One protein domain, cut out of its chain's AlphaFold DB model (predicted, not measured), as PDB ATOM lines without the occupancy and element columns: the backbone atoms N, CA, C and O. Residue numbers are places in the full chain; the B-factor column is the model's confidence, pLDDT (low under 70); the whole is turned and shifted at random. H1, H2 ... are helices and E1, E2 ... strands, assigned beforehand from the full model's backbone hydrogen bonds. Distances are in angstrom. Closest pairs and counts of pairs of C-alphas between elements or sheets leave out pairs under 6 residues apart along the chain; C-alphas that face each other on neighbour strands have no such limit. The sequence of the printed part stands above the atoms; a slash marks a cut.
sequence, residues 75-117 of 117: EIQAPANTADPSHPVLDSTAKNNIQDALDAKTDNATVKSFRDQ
ATOM      1  N   GLU A  75     140.761 128.946 239.609       89.25
ATOM      2  CA  GLU A  75     141.023 129.102 238.188       89.25
ATOM      3  C   GLU A  75     142.225 128.259 237.784       89.25
ATOM      4  O   GLU A  75     143.264 128.270 238.453       89.25
ATOM      5  N   ILE A  76     142.091 127.566 236.659       91.31
ATOM      6  CA  ILE A  76     143.193 126.885 235.991       91.31
ATOM      7  C   ILE A  76     143.365 127.416 234.573       91.31
ATOM      8  O   ILE A  76     142.418 127.892 233.949       91.31
ATOM      9  N   GLN A  77     144.572 127.265 234.045       92.00
ATOM     10  CA  GLN A  77     144.890 127.532 232.654       92.00
ATOM     11  C   GLN A  77     145.194 126.206 231.961       92.00
ATOM     12  O   GLN A  77     146.144 125.514 232.330       92.00
ATOM     13  N   ALA A  78     144.338 125.825 231.013       90.88
ATOM     14  CA  ALA A  78     144.432 124.546 230.318       90.88
ATOM     15  C   ALA A  78     143.826 124.634 228.906       90.88
ATOM     16  O   ALA A  78     142.867 125.385 228.694       90.88
ATOM     17  N   PRO A  79     144.338 123.864 227.932       91.19
ATOM     18  CA  PRO A  79     143.811 123.881 226.575       91.19
ATOM     19  C   PRO A  79     142.359 123.396 226.541       91.19
ATOM     20  O   PRO A  79     141.972 122.507 227.298       91.19
ATOM     21  N   ALA A  80     141.544 123.957 225.646       89.50
ATOM     22  CA  ALA A  80     140.187 123.464 225.423       89.50
ATOM     23  C   ALA A  80     140.207 122.101 224.728       89.50
ATOM     24  O   ALA A  80     141.021 121.857 223.831       89.50
ATOM     25  N   ASN A  81     139.286 121.214 225.106       86.81
ATOM     26  CA  ASN A  81     139.142 119.936 224.428       86.81
ATOM     27  C   ASN A  81     138.535 120.151 223.034       86.81
ATOM     28  O   ASN A  81     137.477 120.751 222.873       86.81
ATOM     29  N   THR A  82     139.213 119.656 221.999       86.38
ATOM     30  CA  THR A  82     138.769 119.796 220.606       86.38
ATOM     31  C   THR A  82     137.494 119.010 220.307       86.38
ATOM     32  O   THR A  82     136.726 119.414 219.437       86.38
ATOM     33  N   ALA A  83     137.253 117.910 221.026       88.25
ATOM     34  CA  ALA A  83     136.024 117.126 220.933       88.25
ATOM     35  C   ALA A  83     134.895 117.703 221.801       88.25
ATOM     36  O   ALA A  83     133.724 117.506 221.483       88.25
ATOM     37  N   ASP A  84     135.244 118.416 222.873       84.94
ATOM     38  CA  ASP A  84     134.293 119.065 223.772       84.94
ATOM     39  C   ASP A  84     134.810 120.439 224.237       84.94
ATOM     40  O   ASP A  84     135.428 120.557 225.299       84.94
ATOM     41  N   PRO A  85     134.529 121.508 223.475       85.50
ATOM     42  CA  PRO A  85     135.032 122.847 223.769       85.50
ATOM     43  C   PRO A  85     134.491 123.452 225.066       85.50
ATOM     44  O   PRO A  85     134.898 124.553 225.429       85.50
ATOM     45  N   SER A  86     133.544 122.785 225.737       86.38
ATOM     46  CA  SER A  86     132.993 123.230 227.016       86.38
ATOM     47  C   SER A  86     133.806 122.768 228.228       86.38
ATOM     48  O   SER A  86     133.499 123.190 229.341       86.38
ATOM     49  N   HIS A  87     134.868 121.981 228.012       88.12
ATOM     50  CA  HIS A  87     135.732 121.464 229.071       88.12
ATOM     51  C   HIS A  87     137.235 121.601 228.743       88.12
ATOM     52  O   HIS A  87     137.635 121.540 227.572       88.12
ATOM     53  N   PRO A  88     138.095 121.728 229.773       92.88
ATOM     54  CA  PRO A  88     139.543 121.699 229.599       92.88
ATOM     55  C   PRO A  88     140.054 120.292 229.268       92.88
ATOM     56  O   PRO A  88     139.469 119.276 229.650       92.88
ATOM     57  N   VAL A  89     141.221 120.215 228.638       93.69
ATOM     58  CA  VAL A  89     142.033 118.998 228.590       93.69
ATOM     59  C   VAL A  89     142.928 118.975 229.822       93.69
ATOM     60  O   VAL A  89     143.829 119.796 229.960       93.69
ATOM     61  N   LEU A  90     142.691 118.005 230.705       91.12
ATOM     62  CA  LEU A  90     143.546 117.737 231.860       91.12
ATOM     63  C   LEU A  90     144.380 116.486 231.590       91.12
ATOM     64  O   LEU A  90     143.925 115.358 231.809       91.12
ATOM     65  N   ASP A  91     145.592 116.690 231.080       90.56
ATOM     66  CA  ASP A  91     146.585 115.631 230.941       90.56
ATOM     67  C   ASP A  91     147.185 115.253 232.310       90.56
ATOM     68  O   ASP A  91     146.855 115.830 233.350       90.56
ATOM     69  N   SER A  92     148.062 114.249 232.334       90.75
ATOM     70  CA  SER A  92     148.703 113.800 233.576       90.75
ATOM     71  C   SER A  92     149.470 114.929 234.272       90.75
ATOM     72  O   SER A  92     149.469 115.003 235.496       90.75
ATOM     73  N   THR A  93     150.087 115.827 233.501       90.06
ATOM     74  CA  THR A  93     150.843 116.972 234.022       90.06
ATOM     75  C   THR A  93     149.922 117.980 234.699       90.06
ATOM     76  O   THR A  93     150.167 118.356 235.840       90.06
ATOM     77  N   ALA A  94     148.835 118.383 234.037       89.12
ATOM     78  CA  ALA A  94     147.852 119.306 234.587       89.12
ATOM     79  C   ALA A  94     147.195 118.733 235.847       89.12
ATOM     80  O   ALA A  94     147.026 119.455 236.823       89.12
ATOM     81  N   LYS A  95     146.885 117.430 235.862       91.00
ATOM     82  CA  LYS A  95     146.347 116.753 237.052       91.00
ATOM     83  C   LYS A  95     147.334 116.740 238.215       91.00
ATOM     84  O   LYS A  95     146.928 117.035 239.332       91.00
ATOM     85  N   ASN A  96     148.607 116.445 237.952       91.94
ATOM     86  CA  ASN A  96     149.647 116.495 238.981       91.94
ATOM     87  C   ASN A  96     149.822 117.918 239.510       91.94
ATOM     88  O   ASN A  96     149.791 118.109 240.713       91.94
ATOM     89  N   ASN A  97     149.884 118.924 238.634       88.81
ATOM     90  CA  ASN A  97     149.954 120.321 239.056       88.81
ATOM     91  C   ASN A  97     148.729 120.715 239.896       88.81
ATOM     92  O   ASN A  97     148.859 121.406 240.899       88.81
ATOM     93  N   ILE A  98     147.529 120.285 239.516       90.06
ATOM     94  CA  ILE A  98     146.319 120.517 240.312       90.06
ATOM     95  C   ILE A  98     146.464 119.876 241.698       90.06
ATOM     96  O   ILE A  98     146.209 120.547 242.692       90.06
ATOM     97  N   GLN A  99     146.920 118.626 241.784       90.25
ATOM     98  CA  GLN A  99     147.130 117.943 243.063       90.25
ATOM     99  C   GLN A  99     148.215 118.621 243.912       90.25
ATOM    100  O   GLN A  99     147.989 118.891 245.088       90.25
ATOM    101  N   ASP A 100     149.339 118.992 243.306       88.62
ATOM    102  CA  ASP A 100     150.432 119.702 243.969       88.62
ATOM    103  C   ASP A 100     149.958 121.050 244.530       88.62
ATOM    104  O   ASP A 100     150.311 121.414 245.649       88.62
ATOM    105  N   ALA A 101     149.122 121.782 243.785       86.94
ATOM    106  CA  ALA A 101     148.526 123.033 244.253       86.94
ATOM    107  C   ALA A 101     147.565 122.817 245.432       86.94
ATOM    108  O   ALA A 101     147.514 123.647 246.338       86.94
ATOM    109  N   LEU A 102     146.822 121.704 245.453       87.38
ATOM    110  CA  LEU A 102     145.955 121.345 246.580       87.38
ATOM    111  C   LEU A 102     146.757 121.005 247.833       87.38
ATOM    112  O   LEU A 102     146.400 121.456 248.922       87.38
ATOM    113  N   ASP A 103     147.834 120.239 247.676       86.94
ATOM    114  CA  ASP A 103     148.677 119.792 248.785       86.94
ATOM    115  C   ASP A 103     149.519 120.946 249.348       86.94
ATOM    116  O   ASP A 103     149.627 121.108 250.566       86.94
ATOM    117  N   ALA A 104     150.077 121.783 248.468       84.12
ATOM    118  CA  ALA A 104     150.869 122.953 248.842       84.12
ATOM    119  C   ALA A 104     150.012 124.143 249.296       84.12
ATOM    120  O   ALA A 104     150.517 125.009 250.009       84.12
ATOM    121  N   LYS A 105     148.734 124.180 248.896       82.19
ATOM    122  CA  LYS A 105     147.825 125.324 249.044       82.19
ATOM    123  C   LYS A 105     148.344 126.603 248.383       82.19
ATOM    124  O   LYS A 105     148.267 127.686 248.955       82.19
ATOM    125  N   THR A 106     148.922 126.479 247.189       81.44
ATOM    126  CA  THR A 106     149.472 127.621 246.446       81.44
ATOM    127  C   THR A 106     149.182 127.522 244.955       81.44
ATOM    128  O   THR A 106     149.011 126.433 244.409       81.44
ATOM    129  N   ASP A 107     149.231 128.665 244.273       84.50
ATOM    130  CA  ASP A 107     149.217 128.732 242.809       84.50
ATOM    131  C   ASP A 107     150.442 128.040 242.186       84.50
ATOM    132  O   ASP A 107     151.492 127.893 242.825       84.50
ATOM    133  N   ASN A 108     150.329 127.645 240.911       83.19
ATOM    134  CA  ASN A 108     151.434 127.070 240.143       83.19
ATOM    135  C   ASN A 108     151.305 127.275 238.614       83.19
ATOM    136  O   ASN A 108     150.679 128.217 238.121       83.19
ATOM    137  N   ALA A 109     151.966 126.418 237.828       80.44
ATOM    138  CA  ALA A 109     151.953 126.501 236.369       80.44
ATOM    139  C   ALA A 109     150.537 126.375 235.775       80.44
ATOM    140  O   ALA A 109     150.224 127.097 234.825       80.44
ATOM    141  N   THR A 110     149.687 125.523 236.358       83.94
ATOM    142  CA  THR A 110     148.318 125.245 235.894       83.94
ATOM    143  C   THR A 110     147.276 126.001 236.713       83.94
ATOM    144  O   THR A 110     146.383 126.602 236.126       83.94
ATOM    145  N   VAL A 111     147.391 126.024 238.042       85.75
ATOM    146  CA  VAL A 111     146.475 126.746 238.939       85.75
ATOM    147  C   VAL A 111     146.880 128.216 239.011       85.75
ATOM    148  O   VAL A 111     147.998 128.527 239.416       85.75
ATOM    149  N   LYS A 112     145.985 129.116 238.593       85.69
ATOM    150  CA  LYS A 112     146.233 130.570 238.534       85.69
ATOM    151  C   LYS A 112     145.672 131.340 239.705       85.69
ATOM    152  O   LYS A 112     146.143 132.439 239.980       85.69
ATOM    153  N   SER A 113     144.645 130.792 240.331       78.81
ATOM    154  CA  SER A 113     144.092 131.371 241.533       78.81
ATOM    155  C   SER A 113     143.702 130.266 242.490       78.81
ATOM    156  O   SER A 113     142.963 129.337 242.141       78.81
ATOM    157  N   PHE A 114     144.191 130.436 243.705       80.06
ATOM    158  CA  PHE A 114     143.873 129.657 244.872       80.06
ATOM    159  C   PHE A 114     143.285 130.594 245.931       80.06
ATOM    160  O   PHE A 114     143.769 131.711 246.131       80.06
ATOM    161  N   ARG A 115     142.209 130.178 246.597       70.94
ATOM    162  CA  ARG A 115     141.648 130.925 247.732       70.94
ATOM    163  C   ARG A 115     142.189 130.296 249.011       70.94
ATOM    164  O   ARG A 115     141.957 129.127 249.232       70.94
ATOM    165  N   ASP A 116     142.858 131.029 249.888       59.59
ATOM    166  CA  ASP A 116     143.127 130.495 251.232       59.59
ATOM    167  C   ASP A 116     141.850 130.531 252.090       59.59
ATOM    168  O   ASP A 116     141.042 131.459 251.967       59.59
ATOM    169  N   GLN A 117     141.650 129.502 252.923       56.19
ATOM    170  CA  GLN A 117     140.574 129.458 253.928       56.19
ATOM    171  C   GLN A 117     140.989 130.117 255.235       56.19
ATOM    172  O   GLN A 117     142.119 129.836 255.697       56.19
TER     173      GLN A 117
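AT A GLANCE: This is residues 75 to 117 of the 117 residues of an uncharacterized protein of Sphingobacterium sp. ML3W (UniProt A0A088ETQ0). One helix, H1, runs next to a very short ribbon of two antiparallel strands, E1 and E2, with the long loop of residues 78 to 91 reaching to one end of an elongated outline and the tail after E2 to the other. The printed part has 43 residues, with the order E1, H1, E2 along the chain; the class is mixed, helices and strands, and under half of the residues are in named elements. It is only just compact, close to loose, with a radius of gyration of the C-alphas of 11.1 A and spans of 34 by 18 by 14 A.

HOW THE PARTS SIT: Look first at E1, residues 75 to 77, and its antiparallel neighbour E2, residues 111 to 114; their directions differ by 170 degrees. C-alphas 76 and 111 face each other at 4.4 A, and N 112 and O 75 are within hydrogen-bond range at 2.9 A. Then turn to H1, residues 92 to 104: its closest C-alpha pair with E2 is Ile 98 and Val 111, 6.4 A apart. Every O i to N i+4 pair inside H1 is within hydrogen-bond range.

IN THESE COORDINATES: Find C-alpha 75 at (141.023, 129.102, 238.188), where E1 begins; it is 6.9 A long. H1 starts at C-alpha 92, (148.703, 113.800, 233.576), and runs 17.9 A to C-alpha 104. E2 covers 7.1 A and ends at C-alpha 114, (143.873, 129.657, 244.872).

THE WHOLE: The two C-alphas farthest apart are those of Ala 83 and Gln 117, at 35.5 A. The printed part has no cut. The link from E1 to H1 is long, 14 residues; that from H1 to E2 is short, 6 residues. The mean pLDDT of the printed part is 85.8, and residues 116 to 117, at the chain's end, are under 70.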